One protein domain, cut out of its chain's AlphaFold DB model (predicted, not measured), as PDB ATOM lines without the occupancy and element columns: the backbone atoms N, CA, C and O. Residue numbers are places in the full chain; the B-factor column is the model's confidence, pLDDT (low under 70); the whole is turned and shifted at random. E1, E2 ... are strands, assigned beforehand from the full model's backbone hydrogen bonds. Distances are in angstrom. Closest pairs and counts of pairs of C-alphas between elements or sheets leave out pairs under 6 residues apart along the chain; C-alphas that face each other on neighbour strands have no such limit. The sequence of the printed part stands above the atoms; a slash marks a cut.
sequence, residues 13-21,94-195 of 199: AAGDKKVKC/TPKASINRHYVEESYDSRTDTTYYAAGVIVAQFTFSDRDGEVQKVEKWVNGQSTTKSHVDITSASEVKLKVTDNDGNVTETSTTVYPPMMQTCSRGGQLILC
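AT A GLANCE: This is residues 13 to 21 and 94 to 195 of the 199 residues of an uncharacterized protein of Pseudoalteromonas fuliginea (UniProt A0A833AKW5). An elongated sandwich of two twisted sheets, only partly face to face: the long hairpin E2 and E3, with E6 beside E3, is covered over part of its length by the sheet E5 E4 E7 E8. The hairpin runs on past that sheet to one end of the domain, where the small hairpin E9 and E10 joins it, while E1 lies at the opposite end. The printed part has 111 residues, with no named helix and ten named strands, E1 to E10 in order along the chain; the class is all strand. One sheet is branched, with antiparallel neighbours; the other has the order E5, E4, E7, E8, all antiparallel. The whole is loose, with a radius of gyration of the C-alphas of 17.1 A and spans of 55 by 28 by 17 A.

HOW THE PARTS SIT: In the branched, strongly twisted sheet, E2, residues 96 to 109, and E3, residues 114 to 129, form an antiparallel hairpin, with N 98 and O 127 2.8 A apart. E2 bends by 62 degrees at residue 106 and E3 by 97 degrees at residue 120. On the other side of E3 from E2 are E6, residues 151 to 154, with N 124 and O 152 2.9 A apart, and E9, residues 185 to 188, with N 115 and O 187 2.9 A apart. E10, residues 191 to 194, forms a hairpin with E9, with N 186 and O 193 2.8 A apart. The second sheet holds E5, residues 145 to 147, E4, residues 135 to 142, E7, residues 158 to 166, and E8, residues 171 to 178. Here N 147 and O 140 are 2.9 A apart, N 139 and O 163 2.9 A, and N 162 and O 174 2.8 A. The sheets form a sandwich, two sheets face to face, with the facing parts 10.6 A centre to centre; the closest C-alphas of E2 and E7 are those of Ala 97 and Val 164, 6.3 A apart. E1, residues 18 to 21, pairs with no named strand and is apart from E2 to E10.

IN THESE COORDINATES: E2 is 37.1 A from first to last C-alpha, beginning at (124.895, 63.344, 91.296). E3 is 34.1 A, E7 26.6 A, E8 22.8 A and E4 20.8 A long. E10 ends at C-alpha 194, (126.398, 80.635, 120.441).

THE WHOLE: The C-alphas farthest apart, those of Cys 21 and Arg 111, are 56.6 A apart. Residues 22 to 93 are not printed, and C-alphas 21 and 94 are 11.7 A apart across this cut. Of the links printed whole, E8 to E9 is short and the others are tight. The mean pLDDT of the printed part is 93.5, and no printed residue is under 70.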
ATOM      1  N   ALA A  13     121.239  66.328  98.742       89.06
ATOM      2  CA  ALA A  13     121.817  65.532  97.665       89.06
ATOM      3  C   ALA A  13     120.737  64.738  96.923       89.06
ATOM      4  O   ALA A  13     119.784  64.253  97.529       89.06
ATOM      5  N   ALA A  14     120.903  64.602  95.612       92.44
ATOM      6  CA  ALA A  14     120.075  63.784  94.736       92.44
ATOM      7  C   ALA A  14     120.949  63.120  93.657       92.44
ATOM      8  O   ALA A  14     122.088  63.542  93.430       92.44
ATOM      9  N   GLY A  15     120.405  62.106  92.976       94.06
ATOM     10  CA  GLY A  15     121.062  61.422  91.856       94.06
ATOM     11  C   GLY A  15     121.696  60.082  92.216       94.06
ATOM     12  O   GLY A  15     121.318  59.477  93.219       94.06
ATOM     13  N   ASP A  16     122.632  59.630  91.374       93.81
ATOM     14  CA  ASP A  16     123.340  58.339  91.473       93.81
ATOM     15  C   ASP A  16     122.399  57.113  91.503       93.81
ATOM     16  O   ASP A  16     122.631  56.108  92.177       93.81
ATOM     17  N   LYS A  17     121.271  57.206  90.788       95.38
ATOM     18  CA  LYS A  17     120.289  56.125  90.649       95.38
ATOM     19  C   LYS A  17     120.513  55.378  89.343       95.38
ATOM     20  O   LYS A  17     120.677  56.011  88.305       95.38
ATOM     21  N   LYS A  18     120.419  54.046  89.397       95.38
ATOM     22  CA  LYS A  18     120.363  53.193  88.203       95.38
ATOM     23  C   LYS A  18     119.178  53.595  87.320       95.38
ATOM     24  O   LYS A  18     118.046  53.671  87.802       95.38
ATOM     25  N   VAL A  19     119.438  53.802  86.037       94.12
ATOM     26  CA  VAL A  19     118.450  54.075  84.987       94.12
ATOM     27  C   VAL A  19     118.833  53.317  83.717       94.12
ATOM     28  O   VAL A  19     119.981  52.914  83.563       94.12
ATOM     29  N   LYS A  20     117.862  53.091  82.819       93.06
ATOM     30  CA  LYS A  20     118.079  52.441  81.508       93.06
ATOM     31  C   LYS A  20     118.982  51.194  81.608       93.06
ATOM     32  O   LYS A  20     120.022  51.107  80.966       93.06
ATOM     33  N   CYS A  21     118.607  50.262  82.481       94.31
ATOM     34  CA  CYS A  21     119.328  49.004  82.628       94.31
ATOM     35  C   CYS A  21     118.964  48.048  81.494       94.31
ATOM     36  O   CYS A  21     117.785  47.785  81.253       94.31
ATOM     37  N   THR A  94     121.942  58.244  86.818       97.19
ATOM     38  CA  THR A  94     121.652  59.687  86.845       97.19
ATOM     39  C   THR A  94     122.826  60.437  87.483       97.19
ATOM     40  O   THR A  94     123.310  59.960  88.521       97.19
ATOM     41  N   PRO A  95     123.174  61.659  87.041       97.75
ATOM     42  CA  PRO A  95     124.277  62.406  87.630       97.75
ATOM     43  C   PRO A  95     123.980  62.737  89.092       97.75
ATOM     44  O   PRO A  95     122.825  62.869  89.502       97.75
ATOM     45  N   LYS A  96     125.016  62.918  89.902       97.50
ATOM     46  CA  LYS A  96     124.895  63.344  91.296       97.50
ATOM     47  C   LYS A  96     124.874  64.866  91.383       97.50
ATOM     48  O   LYS A  96     125.707  65.543  90.786       97.50
ATOM     49  N   ALA A  97     123.965  65.402  92.190       97.44
ATOM     50  CA  ALA A  97     123.864  66.827  92.486       97.44
ATOM     51  C   ALA A  97     123.772  67.030  93.998       97.44
ATOM     52  O   ALA A  97     122.912  66.436  94.650       97.44
ATOM     53  N   SER A  98     124.635  67.870  94.569       97.06
ATOM     54  CA  SER A  98     124.615  68.164  95.997       97.06
ATOM     55  C   SER A  98     124.936  69.620  96.324       97.06
ATOM     56  O   SER A  98     125.843  70.230  95.759       97.06
ATOM     57  N   ILE A  99     124.170  70.164  97.268       96.31
ATOM     58  CA  ILE A  99     124.365  71.481  97.865       96.31
ATOM     59  C   ILE A  99     124.851  71.260  99.296       96.31
ATOM     60  O   ILE A  99     124.087  70.822 100.160       96.31
ATOM     61  N   ASN A 100     126.123  71.567  99.531       94.19
ATOM     62  CA  ASN A 100     126.752  71.517 100.845       94.19
ATOM     63  C   ASN A 100     126.721  72.901 101.482       94.19
ATOM     64  O   ASN A 100     126.814  73.915 100.793       94.19
ATOM     65  N   ARG A 101     126.606  72.947 102.805       92.19
ATOM     66  CA  ARG A 101     126.568  74.197 103.565       92.19
ATOM     67  C   ARG A 101     127.645  74.193 104.623       92.19
ATOM     68  O   ARG A 101     127.807  73.182 105.301       92.19
ATOM     69  N   HIS A 102     128.330  75.316 104.775       89.88
ATOM     70  CA  HIS A 102     129.298  75.500 105.845       89.88
ATOM     71  C   HIS A 102     129.334  76.944 106.330       89.88
ATOM     72  O   HIS A 102     129.043  77.884 105.587       89.88
ATOM     73  N   TYR A 103     129.677  77.090 107.604       90.56
ATOM     74  CA  TYR A 103     129.906  78.379 108.232       90.56
ATOM     75  C   TYR A 103     131.219  78.992 107.736       90.56
ATOM     76  O   TYR A 103     132.160  78.270 107.406       90.56
ATOM     77  N   VAL A 104     131.277  80.324 107.691       90.81
ATOM     78  CA  VAL A 104     132.505  81.059 107.361       90.81
ATOM     79  C   VAL A 104     133.326  81.198 108.632       90.81
ATOM     80  O   VAL A 104     132.872  81.828 109.584       90.81
ATOM     81  N   GLU A 105     134.511  80.597 108.660       91.06
ATOM     82  CA  GLU A 105     135.455  80.768 109.765       91.06
ATOM     83  C   GLU A 105     135.991  82.202 109.784       91.06
ATOM     84  O   GLU A 105     136.467  82.714 108.772       91.06
ATOM     85  N   GLU A 106     135.886  82.851 110.940       90.19
ATOM     86  CA  GLU A 106     136.348  84.218 111.168       90.19
ATOM     87  C   GLU A 106     137.676  84.231 111.932       90.19
ATOM     88  O   GLU A 106     138.598  84.963 111.574       90.19
ATOM     89  N   SER A 107     137.789  83.421 112.988       91.62
ATOM     90  CA  SER A 107     139.024  83.294 113.764       91.62
ATOM     91  C   SER A 107     139.087  81.981 114.544       91.62
ATOM     92  O   SER A 107     138.074  81.314 114.754       91.62
ATOM     93  N   TYR A 108     140.284  81.628 115.010       91.50
ATOM     94  CA  TYR A 108     140.529  80.463 115.857       91.50
ATOM     95  C   TYR A 108     141.330  80.859 117.103       91.50
ATOM     96  O   TYR A 108     142.417  81.433 116.997       91.50
ATOM     97  N   ASP A 109     140.808  80.532 118.287       90.81
ATOM     98  CA  ASP A 109     141.507  80.665 119.563       90.81
ATOM     99  C   ASP A 109     142.071  79.315 120.020       90.81
ATOM    100  O   ASP A 109     141.391  78.493 120.635       90.81
ATOM    101  N   SER A 110     143.368  79.132 119.779       91.12
ATOM    102  CA  SER A 110     144.126  77.949 120.209       91.12
ATOM    103  C   SER A 110     144.179  77.726 121.727       91.12
ATOM    104  O   SER A 110     144.445  76.607 122.159       91.12
ATOM    105  N   ARG A 111     143.940  78.747 122.565       89.56
ATOM    106  CA  ARG A 111     143.985  78.598 124.035       89.56
ATOM    107  C   ARG A 111     142.756  77.882 124.568       89.56
ATOM    108  O   ARG A 111     142.836  77.179 125.572       89.56
ATOM    109  N   THR A 112     141.619  78.111 123.920       88.12
ATOM    110  CA  THR A 112     140.325  77.541 124.300       88.12
ATOM    111  C   THR A 112     139.854  76.448 123.344       88.12
ATOM    112  O   THR A 112     138.830  75.823 123.630       88.12
ATOM    113  N   ASP A 113     140.614  76.211 122.269       89.06
ATOM    114  CA  ASP A 113     140.263  75.362 121.130       89.06
ATOM    115  C   ASP A 113     138.880  75.727 120.569       89.06
ATOM    116  O   ASP A 113     137.979  74.893 120.446       89.06
ATOM    117  N   THR A 114     138.701  77.028 120.313       90.00
ATOM    118  CA  THR A 114     137.429  77.601 119.860       90.00
ATOM    119  C   THR A 114     137.577  78.202 118.467       90.00
ATOM    120  O   THR A 114     138.365  79.124 118.267       90.00
ATOM    121  N   THR A 115     136.779  77.729 117.513       91.06
ATOM    122  CA  THR A 115     136.639  78.354 116.190       91.06
ATOM    123  C   THR A 115     135.425  79.272 116.192       91.06
ATOM    124  O   THR A 115     134.320  78.823 116.489       91.06
ATOM    125  N   TYR A 116     135.616  80.539 115.844       90.62
ATOM    126  CA  TYR A 116     134.565  81.541 115.706       90.62
ATOM    127  C   TYR A 116     134.126  81.608 114.249       90.62
ATOM    128  O   TYR A 116     134.959  81.698 113.346       90.62
ATOM    129  N   TYR A 117     132.819  81.596 114.021       92.06
ATOM    130  CA  TYR A 117     132.225  81.711 112.699       92.06
ATOM    131  C   TYR A 117     131.416  82.994 112.566       92.06
ATOM    132  O   TYR A 117     130.676  83.374 113.479       92.06
ATOM    133  N   ALA A 118     131.506  83.614 111.393       89.56
ATOM    134  CA  ALA A 118     130.850  84.877 111.108       89.56
ATOM    135  C   ALA A 118     129.319  84.779 111.230       89.56
ATOM    136  O   ALA A 118     128.680  83.832 110.760       89.56
ATOM    137  N   ALA A 119     128.722  85.807 111.835       90.25
ATOM    138  CA  ALA A 119     127.278  85.996 111.839       90.25
ATOM    139  C   ALA A 119     126.786  86.475 110.463       90.25
ATOM    140  O   ALA A 119     127.502  87.146 109.723       90.25
ATOM    141  N   GLY A 120     125.531  86.178 110.139       90.75
ATOM    142  CA  GLY A 120     124.845  86.724 108.972       90.75
ATOM    143  C   GLY A 120     125.321  86.178 107.629       90.75
ATOM    144  O   GLY A 120     124.879  86.682 106.605       90.75
ATOM    145  N   VAL A 121     126.186  85.158 107.606       92.81
ATOM    146  CA  VAL A 121     126.658  84.533 106.368       92.81
ATOM    147  C   VAL A 121     126.810  83.023 106.521       92.81
ATOM    148  O   VAL A 121     127.255  82.509 107.545       92.81
ATOM    149  N   ILE A 122     126.430  82.292 105.479       93.19
ATOM    150  CA  ILE A 122     126.700  80.864 105.326       93.19
ATOM    151  C   ILE A 122     126.998  80.587 103.855       93.19
ATOM    152  O   ILE A 122     126.357  81.152 102.969       93.19
ATOM    153  N   VAL A 123     127.966  79.723 103.577       94.19
ATOM    154  CA  VAL A 123     128.343  79.395 102.200       94.19
ATOM    155  C   VAL A 123     127.519  78.207 101.730       94.19
ATOM    156  O   VAL A 123     127.504  77.155 102.371       94.19
ATOM    157  N   ALA A 124     126.857  78.357 100.585       95.94
ATOM    158  CA  ALA A 124     126.265  77.256  99.840       95.94
ATOM    159  C   ALA A 124     127.225  76.830  98.722       95.94
ATOM    160  O   ALA A 124     127.454  77.573  97.768       95.94
ATOM    161  N   GLN A 125     127.793  75.633  98.836       96.12
ATOM    162  CA  GLN A 125     128.719  75.054  97.870       96.12
ATOM    163  C   GLN A 125     128.003  74.035  96.984       96.12
ATOM    164  O   GLN A 125     127.344  73.118  97.474       96.12
ATOM    165  N   PHE A 126     128.183  74.160  95.673       96.75
ATOM    166  CA  PHE A 126     127.625  73.232  94.696       96.75
ATOM    167  C   PHE A 126     128.649  72.161  94.343       96.75
ATOM    168  O   PHE A 126     129.766  72.472  93.929       96.75
ATOM    169  N   THR A 127     128.251  70.901  94.456       96.44
ATOM    170  CA  THR A 127     129.056  69.740  94.069       96.44
ATOM    171  C   THR A 127     128.231  68.826  93.182       96.44
ATOM    172  O   THR A 127     127.021  68.686  93.363       96.44
ATOM    173  N   PHE A 128     128.870  68.237  92.184       97.06
ATOM    174  CA  PHE A 128     128.217  67.377  91.212       97.06
ATOM    175  C   PHE A 128     129.244  66.440  90.594       97.06
ATOM    176  O   PHE A 128     130.438  66.742  90.578       97.06
ATOM    177  N   SER A 129     128.775  65.298  90.113       97.31
ATOM    178  CA  SER A 129     129.598  64.305  89.434       97.31
ATOM    179  C   SER A 129     128.716  63.413  88.580       97.31
ATOM    180  O   SER A 129     127.504  63.365  88.789       97.31
ATOM    181  N   ASP A 130     129.336  62.663  87.687       97.38
ATOM    182  CA  ASP A 130     128.685  61.580  86.973       97.38
ATOM    183  C   ASP A 130     129.533  60.313  87.111       97.38
ATOM    184  O   ASP A 130     130.757  60.402  87.230       97.38
ATOM    185  N   ARG A 131     128.885  59.157  87.266       95.44
ATOM    186  CA  ARG A 131     129.559  57.917  87.679       95.44
ATOM    187  C   ARG A 131     130.072  57.124  86.483       95.44
ATOM    188  O   ARG A 131     131.122  56.490  86.574       95.44
ATOM    189  N   ASP A 132     129.286  57.102  85.426       93.94
ATOM    190  CA  ASP A 132     129.465  56.307  84.216       93.94
ATOM    191  C   ASP A 132     129.721  57.172  82.977       93.94
ATOM    192  O   ASP A 132     129.979  56.625  81.905       93.94
ATOM    193  N   GLY A 133     129.744  58.496  83.139       94.44
ATOM    194  CA  GLY A 133     130.002  59.445  82.070       94.44
ATOM    195  C   GLY A 133     130.553  60.790  82.549       94.44
ATOM    196  O   GLY A 133     131.329  60.891  83.504       94.44
ATOM    197  N   GLU A 134     130.174  61.836  81.822       96.62
ATOM    198  CA  GLU A 134     130.587  63.217  82.003       96.62
ATOM    199  C   GLU A 134     129.379  64.143  82.186       96.62
ATOM    200  O   GLU A 134     128.347  64.056  81.520       96.62
ATOM    201  N   VAL A 135     129.547  65.147  83.043       97.56
ATOM    202  CA  VAL A 135     128.547  66.201  83.213       97.56
ATOM    203  C   VAL A 135     128.599  67.171  82.030       97.56
ATOM    204  O   VAL A 135     129.592  67.873  81.846       97.56
ATOM    205  N   GLN A 136     127.499  67.289  81.281       97.69
ATOM    206  CA  GLN A 136     127.388  68.216  80.149       97.69
ATOM    207  C   GLN A 136     126.887  69.604  80.539       97.69
ATOM    208  O   GLN A 136     127.312  70.608  79.967       97.69
ATOM    209  N   LYS A 137     125.947  69.684  81.485       97.81
ATOM    210  CA  LYS A 137     125.318  70.956  81.849       97.81
ATOM    211  C   LYS A 137     125.087  71.050  83.345       97.81
ATOM    212  O   LYS A 137     124.586  70.122  83.974       97.81
ATOM    213  N   VAL A 138     125.405  72.217  83.897       98.12
ATOM    214  CA  VAL A 138     125.148  72.552  85.297       98.12
ATOM    215  C   VAL A 138     124.439  73.889  85.364       98.12
ATOM    216  O   VAL A 138     124.919  74.891  84.838       98.12
ATOM    217  N   GLU A 139     123.307  73.907  86.050       98.25
ATOM    218  CA  GLU A 139     122.497  75.097  86.241       98.25
ATOM    219  C   GLU A 139     122.265  75.301  87.739       98.25
ATOM    220  O   GLU A 139     121.914  74.373  88.471       98.25
ATOM    221  N   LYS A 140     122.521  76.519  88.210       98.25
ATOM    222  CA  LYS A 140     122.482  76.874  89.629       98.25
ATOM    223  C   LYS A 140     121.644  78.123  89.786       98.25
ATOM    224  O   LYS A 140     121.803  79.055  88.998       98.25
ATOM    225  N   TRP A 141     120.817  78.160  90.821       98.25
ATOM    226  CA  TRP A 141     119.997  79.322  91.134       98.25
ATOM    227  C   TRP A 141     120.026  79.650  92.618       98.25
ATOM    228  O   TRP A 141     120.106  78.755  93.460       98.25
ATOM    229  N   VAL A 142     119.910  80.940  92.910       97.31
ATOM    230  CA  VAL A 142     119.664  81.478  94.248       97.31
ATOM    231  C   VAL A 142     118.464  82.410  94.143       97.31
ATOM    232  O   VAL A 142     118.492  83.352  93.356       97.31
ATOM    233  N   ASN A 143     117.387  82.115  94.873       96.56
ATOM    234  CA  ASN A 143     116.111  82.843  94.808       96.56
ATOM    235  C   ASN A 143     115.598  83.030  93.366       96.56
ATOM    236  O   ASN A 143     115.133  84.101  92.983       96.56
ATOM    237  N   GLY A 144     115.743  81.994  92.534       95.25
ATOM    238  CA  GLY A 144     115.337  82.007  91.124       95.25
ATOM    239  C   GLY A 144     116.304  82.704  90.156       95.25
ATOM    240  O   GLY A 144     116.144  82.563  88.946       95.25
ATOM    241  N   GLN A 145     117.343  83.392  90.639       97.44
ATOM    242  CA  GLN A 145     118.362  84.012  89.788       97.44
ATOM    243  C   GLN A 145     119.502  83.034  89.493       97.44
ATOM    244  O   GLN A 145     120.049  82.421  90.409       97.44
ATOM    245  N   SER A 146     119.877  82.888  88.219       97.00
ATOM    246  CA  SER A 146     120.956  81.985  87.817       97.00
ATOM    247  C   SER A 146     122.339  82.494  88.240       97.00
ATOM    248  O   SER A 146     122.595  83.696  88.306       97.00
ATOM    249  N   THR A 147     123.257  81.566  88.514       96.56
ATOM    250  CA  THR A 147     124.653  81.867  88.858       96.56
ATOM    251  C   THR A 147     125.609  80.846  88.250       96.56
ATOM    252  O   THR A 147     125.274  79.677  88.079       96.56
ATOM    253  N   THR A 148     126.831  81.276  87.942       94.88
ATOM    254  CA  THR A 148     127.912  80.403  87.456       94.88
ATOM    255  C   THR A 148     128.885  79.998  88.563       94.88
ATOM    256  O   THR A 148     129.693  79.086  88.374       94.88
ATOM    257  N   LYS A 149     128.802  80.630  89.741       95.31
ATOM    258  CA  LYS A 149     129.760  80.426  90.833       95.31
ATOM    259  C   LYS A 149     129.738  78.982  91.354       95.31
ATOM    260  O   LYS A 149     128.710  78.303  91.341       95.31
ATOM    261  N   SER A 150     130.886  78.478  91.807       92.12
ATOM    262  CA  SER A 150     130.999  77.160  92.462       92.12
ATOM    263  C   SER A 150     130.431  77.159  93.886       92.12
ATOM    264  O   SER A 150     130.027  76.111  94.387       92.12
ATOM    265  N   HIS A 151     130.346  78.334  94.500       94.94
ATOM    266  CA  HIS A 151     129.734  78.584  95.796       94.94
ATOM    267  C   HIS A 151     129.069  79.966  95.806       94.94
ATOM    268  O   HIS A 151     129.387  80.822  94.976       94.94
ATOM    269  N   VAL A 152     128.138  80.184  96.728       95.81
ATOM    270  CA  VAL A 152     127.512  81.489  96.960       95.81
ATOM    271  C   VAL A 152     127.424  81.747  98.456       95.81
ATOM    272  O   VAL A 152     126.979  80.880  99.209       95.81
ATOM    273  N   ASP A 153     127.803  82.955  98.855       95.69
ATOM    274  CA  ASP A 153     127.622  83.451 100.212       95.69
ATOM    275  C   ASP A 153     126.167  83.885 100.382       95.69
ATOM    276  O   ASP A 153     125.662  84.748  99.661       95.69
ATOM    277  N   ILE A 154     125.476  83.249 101.317       95.62
ATOM    278  CA  ILE A 154     124.070  83.492 101.605       95.62
ATOM    279  C   ILE A 154     123.997  84.377 102.845       95.62
ATOM    280  O   ILE A 154     124.435  83.962 103.916       95.62
ATOM    281  N   THR A 155     123.443  85.583 102.699       94.81
ATOM    282  CA  THR A 155     123.334  86.577 103.786       94.81
ATOM    283  C   THR A 155     121.909  86.809 104.288       94.81
ATOM    284  O   THR A 155     121.687  87.434 105.322       94.81
ATOM    285  N   SER A 156     120.921  86.251 103.594       94.06
ATOM    286  CA  SER A 156     119.522  86.200 104.014       94.06
ATOM    287  C   SER A 156     118.917  84.849 103.644       94.06
ATOM    288  O   SER A 156     119.467  84.130 102.806       94.06
ATOM    289  N   ALA A 157     117.795  84.479 104.272       95.00
ATOM    290  CA  ALA A 157     117.107  83.225 103.976       95.00
ATOM    291  C   ALA A 157     116.863  83.090 102.465       95.00
ATOM    292  O   ALA A 157     116.147  83.901 101.881       95.00
ATOM    293  N   SER A 158     117.496  82.095 101.841       96.38
ATOM    294  CA  SER A 158     117.515  81.965 100.383       96.38
ATOM    295  C   SER A 158     117.273  80.531  99.944       96.38
ATOM    296  O   SER A 158     117.831  79.592 100.513       96.38
ATOM    297  N   GLU A 159     116.464  80.361  98.906       97.00
ATOM    298  CA  GLU A 159     116.319  79.088  98.212       97.00
ATOM    299  C   GLU A 159     117.490  78.907  97.248       97.00
ATOM    300  O   GLU A 159     117.743  79.745  96.381       97.00
ATOM    301  N   VAL A 160     118.203  77.796  97.393       97.44
ATOM    302  CA  VAL A 160     119.321  77.419  96.534       97.44
ATOM    303  C   VAL A 160     118.934  76.170  95.758       97.44
ATOM    304  O   VAL A 160     118.499  75.179  96.345       97.44
ATOM    305  N   LYS A 161     119.109  76.204  94.437       97.75
ATOM    306  CA  LYS A 161     118.778  75.100  93.530       97.75
ATOM    307  C   LYS A 161     119.975  74.728  92.664       97.75
ATOM    308  O   LYS A 161     120.706  75.598  92.193       97.75
ATOM    309  N   LEU A 162     120.136  73.431  92.425       98.31
ATOM    310  CA  LEU A 162     121.127  72.842  91.535       98.31
ATOM    311  C   LEU A 162     120.442  71.840  90.604       98.31
ATOM    312  O   LEU A 162     119.699  70.972  91.058       98.31
ATOM    313  N   LYS A 163     120.727  71.947  89.310       98.19
ATOM    314  CA  LYS A 163     120.331  71.002  88.267       98.19
ATOM    315  C   LYS A 163     121.570  70.571  87.497       98.19
ATOM    316  O   LYS A 163     122.381  71.413  87.112       98.19
ATOM    317  N   VAL A 164     121.706  69.271  87.280       98.38
ATOM    318  CA  VAL A 164     122.840  68.656  86.588       98.38
ATOM    319  C   VAL A 164     122.302  67.765  85.477       98.38
ATOM    320  O   VAL A 164     121.335  67.035  85.695       98.38
ATOM    321  N   THR A 165     122.908  67.844  84.298       98.19
ATOM    322  CA  THR A 165     122.607  67.002  83.135       98.19
ATOM    323  C   THR A 165     123.888  66.331  82.658       98.19
ATOM    324  O   THR A 165     124.897  67.020  82.477       98.19
ATOM    325  N   ASP A 166     123.851  65.013  82.493       97.75
ATOM    326  CA  ASP A 166     124.970  64.203  81.993       97.75
ATOM    327  C   ASP A 166     124.992  64.126  80.454       97.75
ATOM    328  O   ASP A 166     124.170  64.741  79.764       97.75
ATOM    329  N   ASN A 167     125.953  63.383  79.907       96.88
ATOM    330  CA  ASN A 167     126.081  63.135  78.471       96.88
ATOM    331  C   ASN A 167     125.070  62.143  77.891       96.88
ATOM    332  O   ASN A 167     124.957  62.047  76.668       96.88
ATOM    333  N   ASP A 168     124.320  61.454  78.744       94.62
ATOM    334  CA  ASP A 168     123.271  60.499  78.391       94.62
ATOM    335  C   ASP A 168     121.861  61.125  78.435       94.62
ATOM    336  O   ASP A 168     120.843  60.459  78.188       94.62
ATOM    337  N   GLY A 169     121.798  62.428  78.729       95.19
ATOM    338  CA  GLY A 169     120.584  63.229  78.825       95.19
ATOM    339  C   GLY A 169     119.804  63.036  80.127       95.19
ATOM    340  O   GLY A 169     118.681  63.539  80.234       95.19
ATOM    341  N   ASN A 170     120.347  62.322  81.117       97.00
ATOM    342  CA  ASN A 170     119.708  62.180  82.419       97.00
ATOM    343  C   ASN A 170     119.894  63.462  83.239       97.00
ATOM    344  O   ASN A 170     120.916  64.146  83.181       97.00
ATOM    345  N   VAL A 171     118.868  63.801  84.019       97.25
ATOM    346  CA  VAL A 171     118.802  65.058  84.767       97.25
ATOM    347  C   VAL A 171     118.554  64.778  86.238       97.25
ATOM    348  O   VAL A 171     117.600  64.086  86.594       97.25
ATOM    349  N   THR A 172     119.357  65.407  87.090       98.06
ATOM    350  CA  THR A 172     119.160  65.410  88.538       98.06
ATOM    351  C   THR A 172     118.989  66.835  89.033       98.06
ATOM    352  O   THR A 172     119.789  67.715  88.719       98.06
ATOM    353  N   GLU A 173     117.962  67.057  89.850       97.12
ATOM    354  CA  GLU A 173     117.697  68.337  90.502       97.12
ATOM    355  C   GLU A 173     117.688  68.176  92.022       97.12
ATOM    356  O   GLU A 173     117.186  67.187  92.557       97.12
ATOM    357  N   THR A 174     118.227  69.168  92.723       96.88
ATOM    358  CA  THR A 174     118.115  69.301  94.173       96.88
ATOM    359  C   THR A 174     117.924  70.766  94.550       96.88
ATOM    360  O   THR A 174     118.460  71.664  93.896       96.88
ATOM    361  N   SER A 175     117.148  71.020  95.600       95.81
ATOM    362  CA  SER A 175     116.981  72.349  96.178       95.81
ATOM    363  C   SER A 175     117.011  72.287  97.700       95.81
ATOM    364  O   SER A 175     116.795  71.240  98.318       95.81
ATOM    365  N   THR A 176     117.353  73.409  98.321       95.19
ATOM    366  CA  THR A 176     117.308  73.568  99.771       95.19
ATOM    367  C   THR A 176     117.177  75.040 100.135       95.19
ATOM    368  O   THR A 176     117.743  75.901  99.463       95.19
ATOM    369  N   THR A 177     116.465  75.332 101.219       94.75
ATOM    370  CA  THR A 177     116.454  76.674 101.803       94.75
ATOM    371  C   THR A 177     117.581  76.795 102.819       94.75
ATOM    372  O   THR A 177     117.750  75.955 103.710       94.75
ATOM    373  N   VAL A 178     118.373  77.849 102.670       93.25
ATOM    374  CA  VAL A 178     119.549  78.131 103.481       93.25
ATOM    375  C   VAL A 178     119.252  79.312 104.393       93.25
ATOM    376  O   VAL A 178     118.825  80.364 103.922       93.25
ATOM    377  N   TYR A 179     119.489  79.132 105.692       91.75
ATOM    378  CA  TYR A 179     119.251  80.138 106.725       91.75
ATOM    379  C   TYR A 179     120.588  80.515 107.371       91.75
ATOM    380  O   TYR A 179     121.151  79.693 108.096       91.75
ATOM    381  N   PRO A 180     121.123  81.716 107.100       90.56
ATOM    382  CA  PRO A 180     122.334  82.194 107.759       90.56
ATOM    383  C   PRO A 180     122.114  82.351 109.270       90.56
ATOM    384  O   PRO A 180     120.999  82.688 109.690       90.56
ATOM    385  N   PRO A 181     123.145  82.136 110.103       86.81
ATOM    386  CA  PRO A 181     123.032  82.363 111.538       86.81
ATOM    387  C   PRO A 181     122.804  83.853 111.817       86.81
ATOM    388  O   PRO A 181     123.498  84.704 111.273       86.81
ATOM    389  N   MET A 182     121.847  84.194 112.681       85.69
ATOM    390  CA  MET A 182     121.579  85.600 113.034       85.69
ATOM    391  C   MET A 182     122.610  86.185 114.011       85.69
ATOM    392  O   MET A 182     122.699  87.397 114.159       85.69
ATOM    393  N   MET A 183     123.365  85.326 114.697       86.31
ATOM    394  CA  MET A 183     124.356  85.690 115.709       86.31
ATOM    395  C   MET A 183     125.636  84.889 115.476       86.31
ATOM    396  O   MET A 183     125.600  83.862 114.798       86.31
ATOM    397  N   GLN A 184     126.749  85.351 116.043       87.88
ATOM    398  CA  GLN A 184     128.033  84.664 115.922       87.88
ATOM    399  C   GLN A 184     127.940  83.270 116.560       87.88
ATOM    400  O   GLN A 184     127.445  83.106 117.680       87.88
ATOM    401  N   THR A 185     128.398  82.259 115.828       89.12
ATOM    402  CA  THR A 185     128.428  80.867 116.290       89.12
ATOM    403  C   THR A 185     129.864  80.422 116.475       89.12
ATOM    404  O   THR A 185     130.726  80.789 115.686       89.12
ATOM    405  N   CYS A 186     130.120  79.612 117.491       90.12
ATOM    406  CA  CYS A 186     131.439  79.107 117.838       90.12
ATOM    407  C   CYS A 186     131.418  77.578 117.851       90.12
ATOM    408  O   CYS A 186     130.420  76.994 118.264       90.12
ATOM    409  N   SER A 187     132.503  76.916 117.456       90.88
ATOM    410  CA  SER A 187     132.721  75.491 117.727       90.88
ATOM    411  C   SER A 187     133.749  75.338 118.836       90.88
ATOM    412  O   SER A 187     134.846  75.876 118.715       90.88
ATOM    413  N   ARG A 188     133.413  74.597 119.895       86.62
ATOM    414  CA  ARG A 188     134.337  74.251 120.983       86.62
ATOM    415  C   ARG A 188     134.172  72.780 121.340       86.62
ATOM    416  O   ARG A 188     133.059  72.332 121.607       86.62
ATOM    417  N   GLY A 189     135.259  72.007 121.296       79.75
ATOM    418  CA  GLY A 189     135.200  70.553 121.513       79.75
ATOM    419  C   GLY A 189     134.297  69.816 120.510       79.75
ATOM    420  O   GLY A 189     133.666  68.820 120.858       79.75
ATOM    421  N   GLY A 190     134.179  70.339 119.282       78.44
ATOM    422  CA  GLY A 190     133.331  69.783 118.220       78.44
ATOM    423  C   GLY A 190     131.835  70.099 118.340       78.44
ATOM    424  O   GLY A 190     131.045  69.593 117.544       78.44
ATOM    425  N   GLN A 191     131.429  70.921 119.313       83.50
ATOM    426  CA  GLN A 191     130.043  71.357 119.481       83.50
ATOM    427  C   GLN A 191     129.859  72.799 119.017       83.50
ATOM    428  O   GLN A 191     130.583  73.689 119.459       83.50
ATOM    429  N   LEU A 192     128.849  73.026 118.173       83.56
ATOM    430  CA  LEU A 192     128.409  74.366 117.795       83.56
ATOM    431  C   LEU A 192     127.582  74.989 118.925       83.56
ATOM    432  O   LEU A 192     126.556  74.441 119.330       83.56
ATOM    433  N   ILE A 193     128.020  76.149 119.402       86.12
ATOM    434  CA  ILE A 193     127.385  76.960 120.441       86.12
ATOM    435  C   ILE A 193     127.240  78.404 119.954       86.12
ATOM    436  O   ILE A 193     127.886  78.829 118.997       86.12
ATOM    437  N   LEU A 194     126.387  79.184 120.613       86.06
ATOM    438  CA  LEU A 194     126.398  80.635 120.441       86.06
ATOM    439  C   LEU A 194     127.638  81.185 121.143       86.06
ATOM    440  O   LEU A 194     127.906  80.803 122.282       86.06
ATOM    441  N   CYS A 195     128.394  82.049 120.471       82.00
ATOM    442  CA  CYS A 195     129.520  82.707 121.120       82.00
ATOM    443  C   CYS A 195     128.964  83.626 122.217       82.00
ATOM    444  O   CYS A 195     128.123  84.483 121.932       82.00
TER     445      CYS A 195